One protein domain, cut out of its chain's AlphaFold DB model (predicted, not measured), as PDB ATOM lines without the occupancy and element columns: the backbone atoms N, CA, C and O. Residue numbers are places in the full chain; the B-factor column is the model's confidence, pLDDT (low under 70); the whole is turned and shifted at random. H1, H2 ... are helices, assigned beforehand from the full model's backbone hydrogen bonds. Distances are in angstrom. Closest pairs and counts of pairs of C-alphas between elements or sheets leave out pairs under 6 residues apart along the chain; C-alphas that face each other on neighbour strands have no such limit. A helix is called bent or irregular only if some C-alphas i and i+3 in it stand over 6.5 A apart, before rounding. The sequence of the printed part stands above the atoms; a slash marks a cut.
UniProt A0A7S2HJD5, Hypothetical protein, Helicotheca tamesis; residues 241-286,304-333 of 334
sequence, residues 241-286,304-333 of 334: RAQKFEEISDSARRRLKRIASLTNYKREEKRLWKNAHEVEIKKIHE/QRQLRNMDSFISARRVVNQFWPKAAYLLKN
ATOM      1  N   ARG A 241       8.965 -11.190  55.491       71.25
ATOM      2  CA  ARG A 241       9.887 -10.110  55.866       71.25
ATOM      3  C   ARG A 241      11.293 -10.604  56.228       71.25
ATOM      4  O   ARG A 241      12.260 -10.023  55.755       71.25
ATOM      5  N   ALA A 242      11.416 -11.656  57.035       74.50
ATOM      6  CA  ALA A 242      12.707 -12.231  57.417       74.50
ATOM      7  C   ALA A 242      13.466 -12.813  56.209       74.50
ATOM      8  O   ALA A 242      14.673 -12.609  56.116       74.50
ATOM      9  N   GLN A 243      12.761 -13.433  55.252       78.81
ATOM     10  CA  GLN A 243      13.368 -13.899  53.993       78.81
ATOM     11  C   GLN A 243      13.987 -12.735  53.206       78.81
ATOM     12  O   GLN A 243      15.150 -12.795  52.819       78.81
ATOM     13  N   LYS A 244      13.258 -11.619  53.068       81.88
ATOM     14  CA  LYS A 244      13.761 -10.417  52.382       81.88
ATOM     15  C   LYS A 244      14.996  -9.819  53.058       81.88
ATOM     16  O   LYS A 244      15.928  -9.407  52.374       81.88
ATOM     17  N   PHE A 245      15.021  -9.751  54.390       82.38
ATOM     18  CA  PHE A 245      16.193  -9.239  55.111       82.38
ATOM     19  C   PHE A 245      17.417 -10.131  54.923       82.38
ATOM     20  O   PHE A 245      18.521  -9.616  54.745       82.38
ATOM     21  N   GLU A 246      17.231 -11.448  54.913       82.94
ATOM     22  CA  GLU A 246      18.315 -12.394  54.676       82.94
ATOM     23  C   GLU A 246      18.868 -12.265  53.252       82.94
ATOM     24  O   GLU A 246      20.077 -12.112  53.094       82.94
ATOM     25  N   GLU A 247      18.004 -12.173  52.233       86.50
ATOM     26  CA  GLU A 247      18.397 -11.916  50.838       86.50
ATOM     27  C   GLU A 247      19.183 -10.605  50.672       86.50
ATOM     28  O   GLU A 247      20.194 -10.549  49.955       86.50
ATOM     29  N   ILE A 248      18.751  -9.536  51.354       90.06
ATOM     30  CA  ILE A 248      19.451  -8.245  51.361       90.06
ATOM     31  C   ILE A 248      20.806  -8.385  52.058       90.06
ATOM     32  O   ILE A 248      21.810  -7.880  51.549       90.06
ATOM     33  N   SER A 249      20.862  -9.088  53.191       92.06
ATOM     34  CA  SER A 249      22.099  -9.298  53.945       92.06
ATOM     35  C   SER A 249      23.116 -10.125  53.154       92.06
ATOM     36  O   SER A 249      24.288  -9.758  53.085       92.06
ATOM     37  N   ASP A 250      22.666 -11.162  52.449       88.88
ATOM     38  CA  ASP A 250      23.502 -11.982  51.581       88.88
ATOM     39  C   ASP A 250      23.998 -11.179  50.381       88.88
ATOM     40  O   ASP A 250      25.171 -11.258  50.003       88.88
ATOM     41  N   SER A 251      23.143 -10.330  49.815       92.00
ATOM     42  CA  SER A 251      23.527  -9.399  48.754       92.00
ATOM     43  C   SER A 251      24.571  -8.389  49.236       92.00
ATOM     44  O   SER A 251      25.555  -8.129  48.533       92.00
ATOM     45  N   ALA A 252      24.408  -7.857  50.449       91.38
ATOM     46  CA  ALA A 252      25.362  -6.955  51.079       91.38
ATOM     47  C   ALA A 252      26.687  -7.667  51.375       91.38
ATOM     48  O   ALA A 252      27.737  -7.154  50.999       91.38
ATOM     49  N   ARG A 253      26.658  -8.885  51.930       92.94
ATOM     50  CA  ARG A 253      27.841  -9.721  52.186       92.94
ATOM     51  C   ARG A 253      28.595 -10.034  50.898       92.94
ATOM     52  O   ARG A 253      29.818  -9.916  50.862       92.94
ATOM     53  N   ARG A 254      27.894 -10.360  49.806       88.38
ATOM     54  CA  ARG A 254      28.502 -10.573  48.478       88.38
ATOM     55  C   ARG A 254      29.107  -9.289  47.903       88.38
ATOM     56  O   ARG A 254      30.130  -9.349  47.220       88.38
ATOM     57  N   ARG A 255      28.510  -8.119  48.153       86.69
ATOM     58  CA  ARG A 255      29.083  -6.816  47.756       86.69
ATOM     59  C   ARG A 255      30.310  -6.461  48.596       86.69
ATOM     60  O   ARG A 255      31.341  -6.120  48.029       86.69
ATOM     61  N   LEU A 256      30.238  -6.635  49.912       85.50
ATOM     62  CA  LEU A 256      31.357  -6.436  50.834       85.50
ATOM     63  C   LEU A 256      32.523  -7.366  50.514       85.50
ATOM     64  O   LEU A 256      33.653  -6.903  50.454       85.50
ATOM     65  N   LYS A 257      32.262  -8.644  50.210       86.75
ATOM     66  CA  LYS A 257      33.305  -9.591  49.791       86.75
ATOM     67  C   LYS A 257      34.009  -9.134  48.511       86.75
ATOM     68  O   LYS A 257      35.226  -9.240  48.444       86.75
ATOM     69  N   ARG A 258      33.277  -8.569  47.539       83.25
ATOM     70  CA  ARG A 258      33.863  -7.979  46.318       83.25
ATOM     71  C   ARG A 258      34.719  -6.748  46.611       83.25
ATOM     72  O   ARG A 258      35.784  -6.588  46.027       83.25
ATOM     73  N   ILE A 259      34.284  -5.887  47.526       82.69
ATOM     74  CA  ILE A 259      35.055  -4.697  47.914       82.69
ATOM     75  C   ILE A 259      36.307  -5.109  48.701       82.69
ATOM     76  O   ILE A 259      37.402  -4.631  48.415       82.69
ATOM     77  N   ALA A 260      36.178  -6.061  49.624       78.81
ATOM     78  CA  ALA A 260      37.296  -6.607  50.381       78.81
ATOM     79  C   ALA A 260      38.305  -7.332  49.471       78.81
ATOM     80  O   ALA A 260      39.510  -7.131  49.610       78.81
ATOM     81  N   SER A 261      37.854  -8.092  48.467       76.25
ATOM     82  CA  SER A 261      38.769  -8.699  47.491       76.25
ATOM     83  C   SER A 261      39.473  -7.655  46.618       76.25
ATOM     84  O   SER A 261      40.647  -7.825  46.300       76.25
ATOM     85  N   LEU A 262      38.825  -6.530  46.295       64.88
ATOM     86  CA  LEU A 262      39.477  -5.415  45.591       64.88
ATOM     87  C   LEU A 262      40.543  -4.718  46.453       64.88
ATOM     88  O   LEU A 262      41.548  -4.245  45.923       64.88
ATOM     89  N   THR A 263      40.378  -4.688  47.782       60.66
ATOM     90  CA  THR A 263      41.451  -4.224  48.682       60.66
ATOM     91  C   THR A 263      42.637  -5.189  48.737       60.66
ATOM     92  O   THR A 263      43.758  -4.753  49.003       60.66
ATOM     93  N   ASN A 264      42.420  -6.469  48.420       65.50
ATOM     94  CA  ASN A 264      43.488  -7.459  48.325       65.50
ATOM     95  C   ASN A 264      44.285  -7.324  47.017       65.50
ATOM     96  O   ASN A 264      45.510  -7.354  47.054       65.50
ATOM     97  N   TYR A 265      43.625  -7.024  45.894       74.31
ATOM     98  CA  TYR A 265      44.291  -6.869  44.592       74.31
ATOM     99  C   TYR A 265      45.446  -5.852  44.615       74.31
ATOM    100  O   TYR A 265      46.541  -6.145  44.153       74.31
ATOM    101  N   LYS A 266      45.258  -4.681  45.243       74.94
ATOM    102  CA  LYS A 266      46.331  -3.670  45.368       74.94
ATOM    103  C   LYS A 266      47.501  -4.129  46.245       74.94
ATOM    104  O   LYS A 266      48.634  -3.691  46.041       74.94
ATOM    105  N   ARG A 267      47.240  -4.965  47.256       79.44
ATOM    106  CA  ARG A 267      48.291  -5.539  48.111       79.44
ATOM    107  C   ARG A 267      49.045  -6.644  47.376       79.44
ATOM    108  O   ARG A 267      50.269  -6.673  47.461       79.44
ATOM    109  N   GLU A 268      48.338  -7.494  46.636       83.19
ATOM    110  CA  GLU A 268      48.935  -8.523  45.780       83.19
ATOM    111  C   GLU A 268      49.776  -7.910  44.665       83.19
ATOM    112  O   GLU A 268      50.923  -8.310  44.499       83.19
ATOM    113  N   GLU A 269      49.276  -6.880  43.985       86.81
ATOM    114  CA  GLU A 269      50.024  -6.137  42.971       86.81
ATOM    115  C   GLU A 269      51.325  -5.575  43.561       86.81
ATOM    116  O   GLU A 269      52.410  -5.844  43.050       86.81
ATOM    117  N   LYS A 270      51.259  -4.888  44.713       89.56
ATOM    118  CA  LYS A 270      52.458  -4.374  45.395       89.56
ATOM    119  C   LYS A 270      53.438  -5.489  45.787       89.56
ATOM    120  O   LYS A 270      54.646  -5.263  45.755       89.56
ATOM    121  N   ARG A 271      52.944  -6.674  46.164       91.56
ATOM    122  CA  ARG A 271      53.783  -7.844  46.471       91.56
ATOM    123  C   ARG A 271      54.460  -8.391  45.213       91.56
ATOM    124  O   ARG A 271      55.650  -8.673  45.254       91.56
ATOM    125  N   LEU A 272      53.734  -8.488  44.100       93.38
ATOM    126  CA  LEU A 272      54.270  -8.947  42.817       93.38
ATOM    127  C   LEU A 272      55.351  -8.002  42.283       93.38
ATOM    128  O   LEU A 272      56.399  -8.481  41.864       93.38
ATOM    129  N   TRP A 273      55.154  -6.684  42.378       93.06
ATOM    130  CA  TRP A 273      56.174  -5.701  41.990       93.06
ATOM    131  C   TRP A 273      57.443  -5.798  42.841       93.06
ATOM    132  O   TRP A 273      58.541  -5.748  42.294       93.06
ATOM    133  N   LYS A 274      57.311  -5.979  44.164       93.62
ATOM    134  CA  LYS A 274      58.466  -6.201  45.050       93.62
ATOM    135  C   LYS A 274      59.223  -7.472  44.677       93.62
ATOM    136  O   LYS A 274      60.432  -7.415  44.491       93.62
ATOM    137  N   ASN A 275      58.508  -8.579  44.495       95.44
ATOM    138  CA  ASN A 275      59.117  -9.852  44.121       95.44
ATOM    139  C   ASN A 275      59.807  -9.766  42.750       95.44
ATOM    140  O   ASN A 275      60.915 -10.266  42.596       95.44
ATOM    141  N   ALA A 276      59.184  -9.115  41.762       94.38
ATOM    142  CA  ALA A 276      59.791  -8.903  40.449       94.38
ATOM    143  C   ALA A 276      61.074  -8.066  40.556       94.38
ATOM    144  O   ALA A 276      62.089  -8.433  39.972       94.38
ATOM    145  N   HIS A 277      61.054  -6.998  41.356       92.69
ATOM    146  CA  HIS A 277      62.222  -6.152  41.590       92.69
ATOM    147  C   HIS A 277      63.366  -6.908  42.283       92.69
ATOM    148  O   HIS A 277      64.511  -6.812  41.857       92.69
ATOM    149  N   GLU A 278      63.064  -7.709  43.306       93.44
ATOM    150  CA  GLU A 278      64.054  -8.551  43.991       93.44
ATOM    151  C   GLU A 278      64.670  -9.603  43.056       93.44
ATOM    152  O   GLU A 278      65.875  -9.850  43.112       93.44
ATOM    153  N   VAL A 279      63.869 -10.206  42.172       94.69
ATOM    154  CA  VAL A 279      64.355 -11.151  41.153       94.69
ATOM    155  C   VAL A 279      65.251 -10.450  40.130       94.69
ATOM    156  O   VAL A 279      66.274 -11.011  39.742       94.69
ATOM    157  N   GLU A 280      64.907  -9.230  39.715       91.69
ATOM    158  CA  GLU A 280      65.735  -8.417  38.817       91.69
ATOM    159  C   GLU A 280      67.098  -8.106  39.460       91.69
ATOM    160  O   GLU A 280      68.137  -8.330  38.841       91.69
ATOM    161  N   ILE A 281      67.103  -7.682  40.732       86.44
ATOM    162  CA  ILE A 281      68.329  -7.411  41.501       86.44
ATOM    163  C   ILE A 281      69.203  -8.668  41.590       86.44
ATOM    164  O   ILE A 281      70.404  -8.601  41.325       86.44
ATOM    165  N   LYS A 282      68.613  -9.827  41.912       91.44
ATOM    166  CA  LYS A 282      69.351 -11.101  41.971       91.44
ATOM    167  C   LYS A 282      69.965 -11.475  40.622       91.44
ATOM    168  O   LYS A 282      71.138 -11.825  40.578       91.44
ATOM    169  N   LYS A 283      69.220 -11.322  39.521       92.75
ATOM    170  CA  LYS A 283      69.733 -11.580  38.163       92.75
ATOM    171  C   LYS A 283      70.897 -10.663  37.786       92.75
ATOM    172  O   LYS A 283      71.813 -11.107  37.100       92.75
ATOM    173  N   ILE A 284      70.862  -9.392  38.191       84.38
ATOM    174  CA  ILE A 284      71.973  -8.452  37.963       84.38
ATOM    175  C   ILE A 284      73.220  -8.920  38.723       84.38
ATOM    176  O   ILE A 284      74.312  -8.933  38.153       84.38
ATOM    177  N   HIS A 285      73.046  -9.364  39.971       85.50
ATOM    178  CA  HIS A 285      74.134  -9.876  40.803       85.50
ATOM    179  C   HIS A 285      74.756 -11.160  40.222       85.50
ATOM    180  O   HIS A 285      75.973 -11.253  40.089       85.50
ATOM    181  N   GLU A 286      73.929 -12.112  39.780       89.56
ATOM    182  CA  GLU A 286      74.368 -13.376  39.163       89.56
ATOM    183  C   GLU A 286      75.121 -13.182  37.838       89.56
ATOM    184  O   GLU A 286      76.000 -13.973  37.505       89.56
ATOM    185  N   GLN A 304      65.295   9.962  38.290       61.44
ATOM    186  CA  GLN A 304      64.419  10.579  39.300       61.44
ATOM    187  C   GLN A 304      63.495  11.673  38.731       61.44
ATOM    188  O   GLN A 304      62.444  11.961  39.311       61.44
ATOM    189  N   ARG A 305      63.860  12.310  37.611       63.78
ATOM    190  CA  ARG A 305      62.998  13.281  36.915       63.78
ATOM    191  C   ARG A 305      61.894  12.575  36.110       63.78
ATOM    192  O   ARG A 305      60.778  13.081  36.043       63.78
ATOM    193  N   GLN A 306      62.161  11.375  35.592       63.84
ATOM    194  CA  GLN A 306      61.171  10.544  34.896       63.84
ATOM    195  C   GLN A 306      60.147   9.917  35.858       63.84
ATOM    196  O   GLN A 306      58.953   9.937  35.566       63.84
ATOM    197  N   LEU A 307      60.577   9.467  37.042       58.41
ATOM    198  CA  LEU A 307      59.664   8.971  38.085       58.41
ATOM    199  C   LEU A 307      58.773  10.083  38.665       58.41
ATOM    200  O   LEU A 307      57.573   9.876  38.823       58.41
ATOM    201  N   ARG A 308      59.305  11.301  38.867       62.81
ATOM    202  CA  ARG A 308      58.491  12.468  39.266       62.81
ATOM    203  C   ARG A 308      57.430  12.844  38.226       62.81
ATOM    204  O   ARG A 308      56.328  13.243  38.599       62.81
ATOM    205  N   ASN A 309      57.724  12.662  36.938       65.69
ATOM    206  CA  ASN A 309      56.736  12.841  35.871       65.69
ATOM    207  C   ASN A 309      55.696  11.705  35.823       65.69
ATOM    208  O   ASN A 309      54.556  11.949  35.439       65.69
ATOM    209  N   MET A 310      56.032  10.481  36.245       61.34
ATOM    210  CA  MET A 310      55.046   9.398  36.371       61.34
ATOM    211  C   MET A 310      54.107   9.607  37.567       61.34
ATOM    212  O   MET A 310      52.901   9.402  37.429       61.34
ATOM    213  N   ASP A 311      54.611  10.087  38.707       60.34
ATOM    214  CA  ASP A 311      53.776  10.401  39.875       60.34
ATOM    215  C   ASP A 311      52.838  11.594  39.631       60.34
ATOM    216  O   ASP A 311      51.702  11.602  40.125       60.34
ATOM    217  N   SER A 312      53.258  12.569  38.812       66.12
ATOM    218  CA  SER A 312      52.370  13.647  38.358       66.12
ATOM    219  C   SER A 312      51.272  13.113  37.430       66.12
ATOM    220  O   SER A 312      50.111  13.498  37.576       66.12
ATOM    221  N   PHE A 313      51.586  12.143  36.563       64.56
ATOM    222  CA  PHE A 313      50.613  11.494  35.681       64.56
ATOM    223  C   PHE A 313      49.605  10.627  36.457       64.56
ATOM    224  O   PHE A 313      48.401  10.656  36.187       64.56
ATOM    225  N   ILE A 314      50.066   9.888  37.472       66.12
ATOM    226  CA  ILE A 314      49.204   9.088  38.357       66.12
ATOM    227  C   ILE A 314      48.313  10.001  39.213       66.12
ATOM    228  O   ILE A 314      47.129   9.702  39.403       66.12
ATOM    229  N   SER A 315      48.838  11.135  39.687       68.88
ATOM    230  CA  SER A 315      48.052  12.136  40.419       68.88
ATOM    231  C   SER A 315      47.020  12.829  39.527       68.88
ATOM    232  O   SER A 315      45.861  12.942  39.926       68.88
ATOM    233  N   ALA A 316      47.371  13.188  38.288       65.94
ATOM    234  CA  ALA A 316      46.429  13.742  37.314       65.94
ATOM    235  C   ALA A 316      45.295  12.751  36.998       65.94
ATOM    236  O   ALA A 316      44.118  13.115  36.986       65.94
ATOM    237  N   ARG A 317      45.618  11.459  36.856       68.06
ATOM    238  CA  ARG A 317      44.618  10.405  36.634       68.06
ATOM    239  C   ARG A 317      43.705  10.186  37.848       68.06
ATOM    240  O   ARG A 317      42.534   9.853  37.665       68.06
ATOM    241  N   ARG A 318      44.188  10.403  39.082       67.12
ATOM    242  CA  ARG A 318      43.337  10.405  40.291       67.12
ATOM    243  C   ARG A 318      42.353  11.564  40.297       67.12
ATOM    244  O   ARG A 318      41.189  11.326  40.602       67.12
ATOM    245  N   VAL A 319      42.790  12.768  39.927       70.56
ATOM    246  CA  VAL A 319      41.901  13.936  39.823       70.56
ATOM    247  C   VAL A 319      40.815  13.659  38.782       70.56
ATOM    248  O   VAL A 319      39.632  13.713  39.105       70.56
ATOM    249  N   VAL A 320      41.182  13.218  37.575       71.19
ATOM    250  CA  VAL A 320      40.206  12.892  36.519       71.19
ATOM    251  C   VAL A 320      39.204  11.822  36.975       71.19
ATOM    252  O   VAL A 320      37.999  12.008  36.825       71.19
ATOM    253  N   ASN A 321      39.660  10.744  37.622       68.12
ATOM    254  CA  ASN A 321      38.770   9.683  38.111       68.12
ATOM    255  C   ASN A 321      37.894  10.094  39.307       68.12
ATOM    256  O   ASN A 321      36.856   9.475  39.532       68.12
ATOM    257  N   GLN A 322      38.275  11.117  40.072       74.56
ATOM    258  CA  GLN A 322      37.454  11.650  41.162       74.56
ATOM    259  C   GLN A 322      36.323  12.550  40.633       74.56
ATOM    260  O   GLN A 322      35.251  12.614  41.240       74.56
ATOM    261  N   PHE A 323      36.531  13.200  39.482       66.81
ATOM    262  CA  PHE A 323      35.549  14.090  38.853       66.81
ATOM    263  C   PHE A 323      34.661  13.402  37.801       66.81
ATOM    264  O   PHE A 323      33.510  13.805  37.622       66.81
ATOM    265  N   TRP A 324      35.125  12.319  37.168       67.50
ATOM    266  CA  TRP A 324      34.369  11.597  36.135       67.50
ATOM    267  C   TRP A 324      32.992  11.064  36.589       67.50
ATOM    268  O   TRP A 324      32.028  11.217  35.838       67.50
ATOM    269  N   PRO A 325      32.813  10.517  37.811       66.31
ATOM    270  CA  PRO A 325      31.506  10.032  38.259       66.31
ATOM    271  C   PRO A 325      30.474  11.158  38.426       66.31
ATOM    272  O   PRO A 325      29.291  10.948  38.171       66.31
ATOM    273  N   LYS A 326      30.914  12.363  38.821       69.38
ATOM    274  CA  LYS A 326      30.039  13.537  38.973       69.38
ATOM    275  C   LYS A 326      29.662  14.141  37.619       69.38
ATOM    276  O   LYS A 326      28.501  14.480  37.416       69.38
ATOM    277  N   ALA A 327      30.607  14.213  36.681       64.88
ATOM    278  CA  ALA A 327      30.338  14.672  35.317       64.88
ATOM    279  C   ALA A 327      29.395  13.714  34.564       64.88
ATOM    280  O   ALA A 327      28.446  14.159  33.922       64.88
ATOM    281  N   ALA A 328      29.586  12.400  34.716       69.44
ATOM    282  CA  ALA A 328      28.702  11.389  34.137       69.44
ATOM    283  C   ALA A 328      27.280  11.429  34.727       69.44
ATOM    284  O   ALA A 328      26.320  11.147  34.017       69.44
ATOM    285  N   TYR A 329      27.125  11.802  36.002       71.56
ATOM    286  CA  TYR A 329      25.813  11.980  36.632       71.56
ATOM    287  C   TYR A 329      25.081  13.231  36.115       71.56
ATOM    288  O   TYR A 329      23.875  13.189  35.893       71.56
ATOM    289  N   LEU A 330      25.806  14.326  35.862       71.69
ATOM    290  CA  LEU A 330      25.240  15.564  35.312       71.69
ATOM    291  C   LEU A 330      24.862  15.446  33.828       71.69
ATOM    292  O   LEU A 330      23.878  16.043  33.408       71.69
ATOM    293  N   LEU A 331      25.597  14.648  33.047       72.00
ATOM    294  CA  LEU A 331      25.272  14.358  31.643       72.00
ATOM    295  C   LEU A 331      24.077  13.411  31.470       72.00
ATOM    296  O   LEU A 331      23.495  13.375  30.396       72.00
ATOM    297  N   LYS A 332      23.712  12.643  32.502       70.56
ATOM    298  CA  LYS A 332      22.574  11.709  32.454       70.56
ATOM    299  C   LYS A 332      21.238  12.336  32.868       70.56
ATOM    300  O   LYS A 332      20.206  11.701  32.688       70.56
ATOM    301  N   ASN A 333      21.282  13.536  33.448       61.66
ATOM    302  CA  ASN A 333      20.129  14.280  33.965       61.66
ATOM    303  C   ASN A 333      19.867  15.587  33.184       61.66
ATOM    304  O   ASN A 333      19.179  16.474  33.686       61.66
TER     305      ASN A 333
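This is residues 241 to 286 and 304 to 333 of the 334 residues of the protein "Hypothetical protein" of Helicotheca tamesis (UniProt A0A7S2HJD5). Two separate rods of helix, H1 and the shorter H2, run in roughly opposite senses with an open gap between them; H1 makes the longest axis, and H2 kinks near its far end. The 76 printed residues hold H1, then H2, and no named strand: all helix. The whole is extended, with a radius of gyration of the C-alphas of 20.9 A, and flat, spanning 66 by 35 by 12 A.

H1, residues 241 to 286, and H2, residues 304 to 331, are apart, and both stand free. H2 has a kink of 34 degrees near residue 325 and is only just irregular: C-alphas 322 and 325 are 6.8 A apart. O i to N i+4 pairs are within hydrogen-bond range in 40 of 42 cases in H1 and 22 of 24 in H2.

H1 is 66.7 A long, from C-alpha 241 at (9.887, -10.110, 55.866) to C-alpha 286 at (74.368, -13.376, 39.163). H2 is 40.1 A long, from C-alpha 304 at (64.419, 10.579, 39.300) to C-alpha 331 at (25.272, 14.358, 31.643).

The C-alphas farthest apart, of Arg 241 and Glu 286, are 66.7 A apart. Residues 287 to 303 are not printed; C-alphas 286 and 304 are 25.9 A apart across this cut. Mean pLDDT of the printed part is 77.9; 26 residues are under 70, among them 304 to 318.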